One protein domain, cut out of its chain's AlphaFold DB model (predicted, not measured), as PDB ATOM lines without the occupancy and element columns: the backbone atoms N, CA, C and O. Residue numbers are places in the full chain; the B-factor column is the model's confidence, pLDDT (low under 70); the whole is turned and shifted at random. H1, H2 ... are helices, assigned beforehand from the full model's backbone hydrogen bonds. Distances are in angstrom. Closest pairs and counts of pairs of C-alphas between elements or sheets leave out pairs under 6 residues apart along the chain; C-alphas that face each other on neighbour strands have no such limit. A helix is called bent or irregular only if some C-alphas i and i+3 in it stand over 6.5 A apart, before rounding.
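What this domain is: This is residues 380 to 418 and 433 to 487 of the 489 residues of an uncharacterized protein of Vavraia culicis (isolate floridensis) (UniProt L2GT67). Three helices, H1, H2 and H3, lie nearly alongside one another in a loose row, running in alternate ways with H2 between the other two, while a fourth, H4, starts beside the last residues of H3 and slants away from it. H1 meets H2 over a short stretch, H2 packs much more fully on H3, and residues 433 to 438 of H3 and 479 to 487 stick out at the two ends of the long axis. The printed part has 94 residues with four named helices, in the order H1, H2, H3, H4, and no named strand; its class is all helix. The whole is loose, with a radius of gyration of the C-alphas of 15.4 A, and elongated, spanning 49 by 30 by 26 A.

How they stand to each other: H1, residues 380 to 393, is followed by a tight link of five residues to H2, residues 399 to 416. H1 and H2 form a helical hairpin: they touch and run opposite ways at a shallow tilt of 10 degrees. They touch with 5 pairs of C-alphas within 8 A, H1 with residues 380 to 384 alone and H2 with residues 409 to 413 alone. Its closest C-alphas are those of Ala 380 and Glu 413, 6.4 A apart. H2 is irregular, with C-alphas 401 and 404 8.5 A apart, and has a kink of 27 degrees near residue 410. H3, residues 433 to 456, touches H2 with 25 pairs of C-alphas within 8 A. The closest are those of Leu 405 and Ala 453, 4.5 A apart. H2 and H3 run opposite ways at a shallow tilt of 20 degrees. H4, residues 468 to 485, touches H3 with its residues 468 to 475 alone, and H3 touches H4 with residues 451 to 455 alone. The C-alphas of Ser 455 and Ile 471 are the closest, 5.8 A apart. H3 and H4 run the same way at a steep tilt of 44 degrees, and their centres are 22.3 A apart. Of these three touching pairs two are at a shallow tilt, and the helix packing is mostly aligned, but only just. H1 is apart from H3 and from H4, and H2 is apart from H4. In H1, H3 and H4 every pair of O i and N i+4 is within hydrogen-bond range; in H2 it is 9 of 14.

Where its parts are: H1 begins at Ala 380, whose C-alpha is at (-10.995, 49.543, 8.745), and ends at Lys 393, 19.7 A away from C-alpha to C-alpha. H2 runs from Tyr 399 to Ser 416, 25.7 A from first to last C-alpha. H3, the longest helix with 24 residues, starts with C-alpha 433 at (-29.780, 52.550, 27.965) and reaches Asp 456 after 35.1 A. H4 goes from Lys 468 to Glu 485, 25.9 A, and its last C-alpha is at (18.429, 47.043, 18.105).

The domain as a whole: The two C-alphas farthest apart are those of Lys 433 and Leu 487, at 51.1 A. Residues 419 to 432 are not printed, and C-alphas 418 and 433 are 15.5 A apart across this cut, in the link from H2 to H3. The link from H3 to H4, 11 residues, is long. Residues 392 to 398 stand free. Without the stretches that stand free, the body has 72 residues and spans 36 by 31 by 20 A. The mean pLDDT of the printed part is 77.7, and 25 residues are under 70: residues 380 to 381, 383, 390 to 401, 416 to 418 and 459 to 465.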
ATOM      1  N   ALA A 380     -10.917  50.992   8.953       62.69
ATOM      2  CA  ALA A 380     -10.995  49.543   8.745       62.69
ATOM      3  C   ALA A 380     -10.406  49.080   7.392       62.69
ATOM      4  O   ALA A 380      -9.794  48.015   7.321       62.69
ATOM      5  N   HIS A 381     -10.551  49.872   6.324       66.38
ATOM      6  CA  HIS A 381      -9.973  49.573   5.011       66.38
ATOM      7  C   HIS A 381      -8.453  49.781   5.013       66.38
ATOM      8  O   HIS A 381      -7.709  48.966   4.465       66.38
ATOM      9  N   GLU A 382      -7.977  50.833   5.677       72.69
ATOM     10  CA  GLU A 382      -6.544  51.082   5.863       72.69
ATOM     11  C   GLU A 382      -5.899  49.983   6.713       72.69
ATOM     12  O   GLU A 382      -4.891  49.416   6.296       72.69
ATOM     13  N   LEU A 383      -6.533  49.574   7.820       67.25
ATOM     14  CA  LEU A 383      -6.117  48.414   8.617       67.25
ATOM     15  C   LEU A 383      -6.063  47.127   7.785       67.25
ATOM     16  O   LEU A 383      -5.059  46.420   7.842       67.25
ATOM     17  N   ARG A 384      -7.082  46.834   6.962       70.19
ATOM     18  CA  ARG A 384      -7.063  45.681   6.038       70.19
ATOM     19  C   ARG A 384      -5.936  45.778   5.006       70.19
ATOM     20  O   ARG A 384      -5.285  44.776   4.734       70.19
ATOM     21  N   THR A 385      -5.657  46.969   4.477       77.44
ATOM     22  CA  THR A 385      -4.597  47.202   3.479       77.44
ATOM     23  C   THR A 385      -3.198  47.054   4.086       77.44
ATOM     24  O   THR A 385      -2.330  46.394   3.511       77.44
ATOM     25  N   LEU A 386      -2.973  47.639   5.265       75.56
ATOM     26  CA  LEU A 386      -1.737  47.493   6.037       75.56
ATOM     27  C   LEU A 386      -1.531  46.035   6.454       75.56
ATOM     28  O   LEU A 386      -0.432  45.506   6.303       75.56
ATOM     29  N   TYR A 387      -2.594  45.360   6.897       70.31
ATOM     30  CA  TYR A 387      -2.530  43.954   7.262       70.31
ATOM     31  C   TYR A 387      -2.267  43.045   6.064       70.31
ATOM     32  O   TYR A 387      -1.441  42.150   6.184       70.31
ATOM     33  N   ALA A 388      -2.860  43.291   4.894       74.25
ATOM     34  CA  ALA A 388      -2.524  42.551   3.678       74.25
ATOM     35  C   ALA A 388      -1.027  42.681   3.341       74.25
ATOM     36  O   ALA A 388      -0.357  41.669   3.138       74.25
ATOM     37  N   LYS A 389      -0.473  43.903   3.393       75.31
ATOM     38  CA  LYS A 389       0.966  44.165   3.192       75.31
ATOM     39  C   LYS A 389       1.845  43.476   4.249       75.31
ATOM     40  O   LYS A 389       2.901  42.937   3.916       75.31
ATOM     41  N   PHE A 390       1.409  43.448   5.507       69.38
ATOM     42  CA  PHE A 390       2.084  42.749   6.604       69.38
ATOM     43  C   PHE A 390       2.058  41.222   6.409       69.38
ATOM     44  O   PHE A 390       3.100  40.579   6.415       69.38
ATOM     45  N   LYS A 391       0.886  40.661   6.102       65.00
ATOM     46  CA  LYS A 391       0.624  39.242   5.814       65.00
ATOM     47  C   LYS A 391       1.364  38.744   4.562       65.00
ATOM     48  O   LYS A 391       1.712  37.570   4.496       65.00
ATOM     49  N   THR A 392       1.674  39.621   3.596       64.06
ATOM     50  CA  THR A 392       2.589  39.301   2.482       64.06
ATOM     51  C   THR A 392       4.069  39.363   2.856       64.06
ATOM     52  O   THR A 392       4.837  38.574   2.315       64.06
ATOM     53  N   LYS A 393       4.480  40.248   3.779       60.28
ATOM     54  CA  LYS A 393       5.857  40.277   4.312       60.28
ATOM     55  C   LYS A 393       6.145  39.092   5.243       60.28
ATOM     56  O   LYS A 393       7.248  38.570   5.226       60.28
ATOM     57  N   LEU A 394       5.137  38.619   5.978       55.06
ATOM     58  CA  LEU A 394       5.193  37.440   6.854       55.06
ATOM     59  C   LEU A 394       5.228  36.083   6.120       55.06
ATOM     60  O   LEU A 394       5.150  35.047   6.771       55.06
ATOM     61  N   LYS A 395       5.348  36.044   4.784       47.94
ATOM     62  CA  LYS A 395       5.327  34.794   3.994       47.94
ATOM     63  C   LYS A 395       6.423  33.770   4.345       47.94
ATOM     64  O   LYS A 395       6.370  32.658   3.830       47.94
ATOM     65  N   THR A 396       7.398  34.131   5.177       48.94
ATOM     66  CA  THR A 396       8.523  33.286   5.601       48.94
ATOM     67  C   THR A 396       8.338  32.584   6.951       48.94
ATOM     68  O   THR A 396       9.090  31.653   7.215       48.94
ATOM     69  N   TYR A 397       7.369  32.977   7.791       44.91
ATOM     70  CA  TYR A 397       7.198  32.417   9.143       44.91
ATOM     71  C   TYR A 397       5.739  32.070   9.486       44.91
ATOM     72  O   TYR A 397       4.794  32.460   8.801       44.91
ATOM     73  N   GLU A 398       5.576  31.237  10.516       52.62
ATOM     74  CA  GLU A 398       4.394  30.406  10.760       52.62
ATOM     75  C   GLU A 398       3.057  31.172  10.836       52.62
ATOM     76  O   GLU A 398       2.712  31.824  11.819       52.62
ATOM     77  N   TYR A 399       2.213  30.983   9.818       51.16
ATOM     78  CA  TYR A 399       0.899  31.634   9.696       51.16
ATOM     79  C   TYR A 399      -0.067  31.360  10.867       51.16
ATOM     80  O   TYR A 399      -1.009  32.120  11.087       51.16
ATOM     81  N   ASN A 400       0.157  30.274  11.616       59.12
ATOM     82  CA  ASN A 400      -0.634  29.904  12.791       59.12
ATOM     83  C   ASN A 400      -0.438  30.863  13.980       59.12
ATOM     84  O   ASN A 400      -1.267  30.871  14.890       59.12
ATOM     85  N   GLU A 401       0.635  31.661  13.994       64.75
ATOM     86  CA  GLU A 401       1.007  32.474  15.151       64.75
ATOM     87  C   GLU A 401       0.119  33.703  15.386       64.75
ATOM     88  O   GLU A 401       0.036  34.152  16.523       64.75
ATOM     89  N   TYR A 402      -0.561  34.225  14.357       72.06
ATOM     90  CA  TYR A 402      -1.245  35.533  14.397       72.06
ATOM     91  C   TYR A 402      -2.779  35.439  14.389       72.06
ATOM     92  O   TYR A 402      -3.482  36.344  13.921       72.06
ATOM     93  N   ARG A 403      -3.316  34.317  14.880       77.88
ATOM     94  CA  ARG A 403      -4.744  33.974  14.802       77.88
ATOM     95  C   ARG A 403      -5.660  35.012  15.460       77.88
ATOM     96  O   ARG A 403      -6.775  35.212  14.975       77.88
ATOM     97  N   ASN A 404      -5.229  35.677  16.537       81.88
ATOM     98  CA  ASN A 404      -6.064  36.688  17.193       81.88
ATOM     99  C   ASN A 404      -6.094  38.008  16.404       81.88
ATOM    100  O   ASN A 404      -7.102  38.714  16.445       81.88
ATOM    101  N   LEU A 405      -5.041  38.318  15.637       81.06
ATOM    102  CA  LEU A 405      -5.005  39.479  14.743       81.06
ATOM    103  C   LEU A 405      -5.887  39.280  13.499       81.06
ATOM    104  O   LEU A 405      -6.659  40.180  13.166       81.06
ATOM    105  N   ASP A 406      -5.849  38.102  12.864       78.50
ATOM    106  CA  ASP A 406      -6.778  37.747  11.772       78.50
ATOM    107  C   ASP A 406      -8.247  37.898  12.224       78.50
ATOM    108  O   ASP A 406      -9.060  38.525  11.543       78.50
ATOM    109  N   TYR A 407      -8.579  37.382  13.415       83.44
ATOM    110  CA  TYR A 407      -9.933  37.452  13.980       83.44
ATOM    111  C   TYR A 407     -10.366  38.873  14.386       83.44
ATOM    112  O   TYR A 407     -11.530  39.243  14.234       83.44
ATOM    113  N   LEU A 408      -9.441  39.704  14.880       84.12
ATOM    114  CA  LEU A 408      -9.720  41.118  15.139       84.12
ATOM    115  C   LEU A 408     -10.100  41.852  13.844       84.12
ATOM    116  O   LEU A 408     -11.024  42.662  13.849       84.12
ATOM    117  N   ILE A 409      -9.395  41.573  12.744       81.19
ATOM    118  CA  ILE A 409      -9.538  42.285  11.467       81.19
ATOM    119  C   ILE A 409     -10.760  41.816  10.669       81.19
ATOM    120  O   ILE A 409     -11.344  42.619   9.934       81.19
ATOM    121  N   SER A 410     -11.208  40.568  10.839       81.19
ATOM    122  CA  SER A 410     -12.494  40.135  10.284       81.19
ATOM    123  C   SER A 410     -13.664  40.887  10.932       81.19
ATOM    124  O   SER A 410     -14.493  41.431  10.208       81.19
ATOM    125  N   MET A 411     -13.681  41.021  12.265       82.50
ATOM    126  CA  MET A 411     -14.773  41.682  13.003       82.50
ATOM    127  C   MET A 411     -14.622  43.204  13.194       82.50
ATOM    128  O   MET A 411     -15.481  43.828  13.820       82.50
ATOM    129  N   ILE A 412     -13.545  43.841  12.711       79.25
ATOM    130  CA  ILE A 412     -13.284  45.257  13.039       79.25
ATOM    131  C   ILE A 412     -14.375  46.202  12.516       79.25
ATOM    132  O   ILE A 412     -14.612  47.245  13.123       79.25
ATOM    133  N   GLU A 413     -15.078  45.845  11.438       74.94
ATOM    134  CA  GLU A 413     -16.206  46.632  10.927       74.94
ATOM    135  C   GLU A 413     -17.417  46.547  11.868       74.94
ATOM    136  O   GLU A 413     -17.860  47.590  12.341       74.94
ATOM    137  N   ASP A 414     -17.862  45.354  12.273       78.06
ATOM    138  CA  ASP A 414     -18.973  45.168  13.230       78.06
ATOM    139  C   ASP A 414     -18.720  45.839  14.591       78.06
ATOM    140  O   ASP A 414     -19.639  46.310  15.268       78.06
ATOM    141  N   LEU A 415     -17.451  45.868  15.010       76.19
ATOM    142  CA  LEU A 415     -17.002  46.471  16.264       76.19
ATOM    143  C   LEU A 415     -16.834  47.996  16.172       76.19
ATOM    144  O   LEU A 415     -17.030  48.684  17.176       76.19
ATOM    145  N   SER A 416     -16.483  48.526  14.994       67.81
ATOM    146  CA  SER A 416     -16.358  49.970  14.738       67.81
ATOM    147  C   SER A 416     -17.632  50.609  14.175       67.81
ATOM    148  O   SER A 416     -17.704  51.839  14.107       67.81
ATOM    149  N   GLU A 417     -18.656  49.810  13.846       68.88
ATOM    150  CA  GLU A 417     -19.988  50.246  13.421       68.88
ATOM    151  C   GLU A 417     -20.674  51.076  14.521       68.88
ATOM    152  O   GLU A 417     -21.513  50.609  15.300       68.88
ATOM    153  N   ARG A 418     -20.363  52.372  14.538       58.09
ATOM    154  CA  ARG A 418     -21.268  53.392  15.054       58.09
ATOM    155  C   ARG A 418     -22.446  53.441  14.083       58.09
ATOM    156  O   ARG A 418     -22.321  54.068  13.030       58.09
ATOM    157  N   LYS A 433     -30.624  53.345  27.048       90.06
ATOM    158  CA  LYS A 433     -29.780  52.550  27.965       90.06
ATOM    159  C   LYS A 433     -29.296  51.250  27.308       90.06
ATOM    160  O   LYS A 433     -28.105  50.958  27.362       90.06
ATOM    161  N   ILE A 434     -30.183  50.508  26.638       88.44
ATOM    162  CA  ILE A 434     -29.834  49.262  25.928       88.44
ATOM    163  C   ILE A 434     -28.814  49.531  24.807       88.44
ATOM    164  O   ILE A 434     -27.794  48.846  24.724       88.44
ATOM    165  N   LEU A 435     -29.043  50.561  23.984       84.94
ATOM    166  CA  LEU A 435     -28.137  50.951  22.901       84.94
ATOM    167  C   LEU A 435     -26.754  51.357  23.431       84.94
ATOM    168  O   LEU A 435     -25.742  50.905  22.897       84.94
ATOM    169  N   HIS A 436     -26.698  52.154  24.503       86.06
ATOM    170  CA  HIS A 436     -25.440  52.529  25.152       86.06
ATOM    171  C   HIS A 436     -24.670  51.295  25.650       86.06
ATOM    172  O   HIS A 436     -23.497  51.130  25.311       86.06
ATOM    173  N   SER A 437     -25.336  50.380  26.360       88.56
ATOM    174  CA  SER A 437     -24.730  49.127  26.831       88.56
ATOM    175  C   SER A 437     -24.230  48.237  25.686       88.56
ATOM    176  O   SER A 437     -23.156  47.644  25.804       88.56
ATOM    177  N   LYS A 438     -24.948  48.173  24.553       87.12
ATOM    178  CA  LYS A 438     -24.526  47.426  23.349       87.12
ATOM    179  C   LYS A 438     -23.282  48.051  22.700       87.12
ATOM    180  O   LYS A 438     -22.358  47.324  22.332       87.12
ATOM    181  N   CYS A 439     -23.205  49.381  22.635       84.12
ATOM    182  CA  CYS A 439     -22.019  50.109  22.172       84.12
ATOM    183  C   CYS A 439     -20.806  49.918  23.102       84.12
ATOM    184  O   CYS A 439     -19.708  49.633  22.626       84.12
ATOM    185  N   GLU A 440     -20.988  50.012  24.422       88.75
ATOM    186  CA  GLU A 440     -19.909  49.806  25.399       88.75
ATOM    187  C   GLU A 440     -19.452  48.338  25.468       88.75
ATOM    188  O   GLU A 440     -18.278  48.050  25.711       88.75
ATOM    189  N   LEU A 441     -20.344  47.378  25.201       89.88
ATOM    190  CA  LEU A 441     -19.964  45.979  25.007       89.88
ATOM    191  C   LEU A 441     -19.106  45.802  23.744       89.88
ATOM    192  O   LEU A 441     -18.012  45.251  23.853       89.88
ATOM    193  N   ARG A 442     -19.532  46.327  22.581       85.81
ATOM    194  CA  ARG A 442     -18.721  46.318  21.343       85.81
ATOM    195  C   ARG A 442     -17.334  46.933  21.573       85.81
ATOM    196  O   ARG A 442     -16.331  46.297  21.255       85.81
ATOM    197  N   ARG A 443     -17.257  48.110  22.212       87.44
ATOM    198  CA  ARG A 443     -15.989  48.794  22.530       87.44
ATOM    199  C   ARG A 443     -15.071  47.941  23.411       87.44
ATOM    200  O   ARG A 443     -13.891  47.788  23.098       87.44
ATOM    201  N   ARG A 444     -15.591  47.356  24.498       91.88
ATOM    202  CA  ARG A 444     -14.798  46.490  25.393       91.88
ATOM    203  C   ARG A 444     -14.344  45.208  24.699       91.88
ATOM    204  O   ARG A 444     -13.204  44.801  24.907       91.88
ATOM    205  N   THR A 445     -15.178  44.610  23.848       89.19
ATOM    206  CA  THR A 445     -14.803  43.449  23.028       89.19
ATOM    207  C   THR A 445     -13.671  43.791  22.061       89.19
ATOM    208  O   THR A 445     -12.674  43.075  22.046       89.19
ATOM    209  N   ALA A 446     -13.747  44.915  21.342       86.88
ATOM    210  CA  ALA A 446     -12.676  45.369  20.450       86.88
ATOM    211  C   ALA A 446     -11.336  45.550  21.185       86.88
ATOM    212  O   ALA A 446     -10.309  45.046  20.737       86.88
ATOM    213  N   ILE A 447     -11.349  46.191  22.361       89.88
ATOM    214  CA  ILE A 447     -10.152  46.370  23.201       89.88
ATOM    215  C   ILE A 447      -9.607  45.020  23.700       89.88
ATOM    216  O   ILE A 447      -8.396  44.814  23.725       89.88
ATOM    217  N   ASN A 448     -10.480  44.082  24.084       91.25
ATOM    218  CA  ASN A 448     -10.067  42.741  24.511       91.25
ATOM    219  C   ASN A 448      -9.400  41.959  23.367       91.25
ATOM    220  O   ASN A 448      -8.355  41.352  23.587       91.25
ATOM    221  N   LEU A 449      -9.976  41.994  22.161       89.06
ATOM    222  CA  LEU A 449      -9.420  41.331  20.978       89.06
ATOM    223  C   LEU A 449      -8.112  41.991  20.521       89.06
ATOM    224  O   LEU A 449      -7.168  41.279  20.198       89.06
ATOM    225  N   GLY A 450      -8.005  43.322  20.596       89.69
ATOM    226  CA  GLY A 450      -6.751  44.049  20.379       89.69
ATOM    227  C   GLY A 450      -5.635  43.605  21.328       89.69
ATOM    228  O   GLY A 450      -4.518  43.350  20.891       89.69
ATOM    229  N   LEU A 451      -5.937  43.429  22.618       90.81
ATOM    230  CA  LEU A 451      -4.965  42.919  23.592       90.81
ATOM    231  C   LEU A 451      -4.586  41.449  23.344       90.81
ATOM    232  O   LEU A 451      -3.432  41.090  23.555       90.81
ATOM    233  N   LEU A 452      -5.514  40.607  22.876       87.31
ATOM    234  CA  LEU A 452      -5.194  39.229  22.483       87.31
ATOM    235  C   LEU A 452      -4.300  39.198  21.234       87.31
ATOM    236  O   LEU A 452      -3.265  38.540  21.261       87.31
ATOM    237  N   ALA A 453      -4.624  39.983  20.203       87.06
ATOM    238  CA  ALA A 453      -3.798  40.143  19.007       87.06
ATOM    239  C   ALA A 453      -2.387  40.665  19.331       87.06
ATOM    240  O   ALA A 453      -1.412  40.158  18.794       87.06
ATOM    241  N   ILE A 454      -2.251  41.621  20.257       87.62
ATOM    242  CA  ILE A 454      -0.943  42.080  20.757       87.62
ATOM    243  C   ILE A 454      -0.205  40.955  21.504       87.62
ATOM    244  O   ILE A 454       1.017  40.865  21.422       87.62
ATOM    245  N   SER A 455      -0.921  40.084  22.223       85.75
ATOM    246  CA  SER A 455      -0.297  39.008  23.002       85.75
ATOM    247  C   SER A 455       0.348  37.906  22.155       85.75
ATOM    248  O   SER A 455       1.283  37.278  22.654       85.75
ATOM    249  N   ASP A 456      -0.079  37.740  20.896       80.75
ATOM    250  CA  ASP A 456       0.507  36.814  19.912       80.75
ATOM    251  C   ASP A 456       1.982  37.159  19.607       80.75
ATOM    252  O   ASP A 456       2.807  36.260  19.432       80.75
ATOM    253  N   PHE A 457       2.326  38.456  19.606       79.50
ATOM    254  CA  PHE A 457       3.668  38.980  19.299       79.50
ATOM    255  C   PHE A 457       4.629  39.012  20.495       79.50
ATOM    256  O   PHE A 457       5.819  39.260  20.322       79.50
ATOM    257  N   ILE A 458       4.137  38.804  21.720       81.94
ATOM    258  CA  ILE A 458       4.956  38.910  22.934       81.94
ATOM    259  C   ILE A 458       5.493  37.527  23.302       81.94
ATOM    260  O   ILE A 458       4.702  36.637  23.627       81.94
ATOM    261  N   ASP A 459       6.825  37.400  23.308       68.88
ATOM    262  CA  ASP A 459       7.644  36.258  23.762       68.88
ATOM    263  C   ASP A 459       6.852  35.194  24.541       68.88
ATOM    264  O   ASP A 459       6.490  35.390  25.701       68.88
ATOM    265  N   LYS A 460       6.538  34.074  23.884       66.56
ATOM    266  CA  LYS A 460       5.510  33.100  24.301       66.56
ATOM    267  C   LYS A 460       5.859  32.297  25.561       66.56
ATOM    268  O   LYS A 460       4.976  31.644  26.113       66.56
ATOM    269  N   THR A 461       7.084  32.403  26.074       57.78
ATOM    270  CA  THR A 461       7.591  31.701  27.275       57.78
ATOM    271  C   THR A 461       6.699  31.816  28.524       57.78
ATOM    272  O   THR A 461       6.677  30.919  29.360       57.78
ATOM    273  N   THR A 462       5.895  32.879  28.647       55.44
ATOM    274  CA  THR A 462       4.988  33.128  29.792       55.44
ATOM    275  C   THR A 462       3.490  32.888  29.498       55.44
ATOM    276  O   THR A 462       2.622  33.563  30.061       55.44
ATOM    277  N   ALA A 463       3.160  31.955  28.598       54.38
ATOM    278  CA  ALA A 463       1.824  31.804  27.997       54.38
ATOM    279  C   ALA A 463       0.632  31.528  28.946       54.38
ATOM    280  O   ALA A 463      -0.492  31.911  28.622       54.38
ATOM    281  N   SER A 464       0.815  30.858  30.092       56.19
ATOM    282  CA  SER A 464      -0.292  30.141  30.767       56.19
ATOM    283  C   SER A 464      -1.440  31.003  31.328       56.19
ATOM    284  O   SER A 464      -2.547  30.485  31.487       56.19
ATOM    285  N   LYS A 465      -1.206  32.294  31.624       65.94
ATOM    286  CA  LYS A 465      -2.225  33.334  31.914       65.94
ATOM    287  C   LYS A 465      -1.585  34.730  31.959       65.94
ATOM    288  O   LYS A 465      -1.091  35.172  32.999       65.94
ATOM    289  N   ARG A 466      -1.651  35.484  30.858       70.06
ATOM    290  CA  ARG A 466      -1.313  36.920  30.872       70.06
ATOM    291  C   ARG A 466      -2.525  37.755  31.257       70.06
ATOM    292  O   ARG A 466      -3.559  37.705  30.598       70.06
ATOM    293  N   ASN A 467      -2.390  38.567  32.303       86.31
ATOM    294  CA  ASN A 467      -3.345  39.644  32.550       86.31
ATOM    295  C   ASN A 467      -3.079  40.818  31.585       86.31
ATOM    296  O   ASN A 467      -1.979  40.962  31.048       86.31
ATOM    297  N   LYS A 468      -4.080  41.686  31.387       89.69
ATOM    298  CA  LYS A 468      -3.992  42.831  30.459       89.69
ATOM    299  C   LYS A 468      -2.776  43.729  30.722       89.69
ATOM    300  O   LYS A 468      -2.159  44.211  29.780       89.69
ATOM    301  N   LYS A 469      -2.400  43.904  31.997       90.06
ATOM    302  CA  LYS A 469      -1.214  44.669  32.408       90.06
ATOM    303  C   LYS A 469       0.070  44.041  31.848       90.06
ATOM    304  O   LYS A 469       0.824  44.739  31.185       90.06
ATOM    305  N   LYS A 470       0.292  42.733  32.038       87.62
ATOM    306  CA  LYS A 470       1.464  42.017  31.495       87.62
ATOM    307  C   LYS A 470       1.540  42.073  29.964       87.62
ATOM    308  O   LYS A 470       2.640  42.186  29.441       87.62
ATOM    309  N   ILE A 471       0.404  42.050  29.258       88.44
ATOM    310  CA  ILE A 471       0.367  42.237  27.795       88.44
ATOM    311  C   ILE A 471       0.891  43.634  27.420       88.44
ATOM    312  O   ILE A 471       1.796  43.750  26.605       88.44
ATOM    313  N   ILE A 472       0.380  44.696  28.051       90.75
ATOM    314  CA  ILE A 472       0.806  46.074  27.745       90.75
ATOM    315  C   ILE A 472       2.294  46.286  28.072       90.75
ATOM    316  O   ILE A 472       3.023  46.836  27.251       90.75
ATOM    317  N   PHE A 473       2.773  45.814  29.229       89.38
ATOM    318  CA  PHE A 473       4.192  45.935  29.585       89.38
ATOM    319  C   PHE A 473       5.109  45.117  28.662       89.38
ATOM    320  O   PHE A 473       6.133  45.642  28.238       89.38
ATOM    321  N   GLY A 474       4.722  43.895  28.279       87.81
ATOM    322  CA  GLY A 474       5.484  43.087  27.322       87.81
ATOM    323  C   GLY A 474       5.561  43.721  25.929       87.81
ATOM    324  O   GLY A 474       6.622  43.708  25.312       87.81
ATOM    325  N   ALA A 475       4.478  44.355  25.462       89.62
ATOM    326  CA  ALA A 475       4.485  45.116  24.211       89.62
ATOM    327  C   ALA A 475       5.444  46.318  24.276       89.62
ATOM    328  O   ALA A 475       6.222  46.533  23.353       89.62
ATOM    329  N   LEU A 476       5.431  47.073  25.381       91.06
ATOM    330  CA  LEU A 476       6.349  48.199  25.585       91.06
ATOM    331  C   LEU A 476       7.814  47.742  25.651       91.06
ATOM    332  O   LEU A 476       8.668  48.371  25.035       91.06
ATOM    333  N   GLN A 477       8.104  46.633  26.339       88.25
ATOM    334  CA  GLN A 477       9.446  46.040  26.388       88.25
ATOM    335  C   GLN A 477       9.925  45.594  25.001       88.25
ATOM    336  O   GLN A 477      11.059  45.890  24.633       88.25
ATOM    337  N   LEU A 478       9.061  44.954  24.204       87.81
ATOM    338  CA  LEU A 478       9.374  44.556  22.830       87.81
ATOM    339  C   LEU A 478       9.636  45.771  21.922       87.81
ATOM    340  O   LEU A 478      10.622  45.781  21.191       87.81
ATOM    341  N   ILE A 479       8.806  46.816  22.002       88.75
ATOM    342  CA  ILE A 479       8.988  48.059  21.231       88.75
ATOM    343  C   ILE A 479      10.300  48.764  21.612       88.75
ATOM    344  O   ILE A 479      10.995  49.268  20.734       88.75
ATOM    345  N   LEU A 480      10.652  48.799  22.901       90.31
ATOM    346  CA  LEU A 480      11.920  49.370  23.364       90.31
ATOM    347  C   LEU A 480      13.123  48.546  22.890       90.31
ATOM    348  O   LEU A 480      14.083  49.132  22.396       90.31
ATOM    349  N   LYS A 481      13.050  47.211  22.973       86.31
ATOM    350  CA  LYS A 481      14.092  46.306  22.468       86.31
ATOM    351  C   LYS A 481      14.347  46.529  20.972       86.31
ATOM    352  O   LYS A 481      15.468  46.859  20.604       86.31
ATOM    353  N   LEU A 482      13.298  46.460  20.147       85.62
ATOM    354  CA  LEU A 482      13.400  46.647  18.694       85.62
ATOM    355  C   LEU A 482      13.959  48.030  18.317       85.62
ATOM    356  O   LEU A 482      14.721  48.143  17.361       85.62
ATOM    357  N   LYS A 483      13.618  49.082  19.078       88.25
ATOM    358  CA  LYS A 483      14.188  50.424  18.878       88.25
ATOM    359  C   LYS A 483      15.681  50.489  19.194       88.25
ATOM    360  O   LYS A 483      16.412  51.129  18.447       88.25
ATOM    361  N   LEU A 484      16.127  49.854  20.279       89.44
ATOM    362  CA  LEU A 484      17.546  49.804  20.642       89.44
ATOM    363  C   LEU A 484      18.351  48.994  19.618       89.44
ATOM    364  O   LEU A 484      19.399  49.457  19.185       89.44
ATOM    365  N   GLU A 485      17.820  47.856  19.166       85.19
ATOM    366  CA  GLU A 485      18.429  47.043  18.105       85.19
ATOM    367  C   GLU A 485      18.609  47.866  16.814       85.19
ATOM    368  O   GLU A 485      19.709  47.895  16.264       85.19
ATOM    369  N   SER A 486      17.594  48.645  16.409       82.88
ATOM    370  CA  SER A 486      17.661  49.553  15.245       82.88
ATOM    371  C   SER A 486      18.538  50.808  15.411       82.88
ATOM    372  O   SER A 486      18.625  51.611  14.488       82.88
ATOM    373  N   LEU A 487      19.138  51.018  16.588       77.06
ATOM    374  CA  LEU A 487      20.130  52.074  16.849       77.06
ATOM    375  C   LEU A 487      21.560  51.516  16.951       77.06
ATOM    376  O   LEU A 487      22.512  52.287  17.037       77.06
TER     377      LEU A 487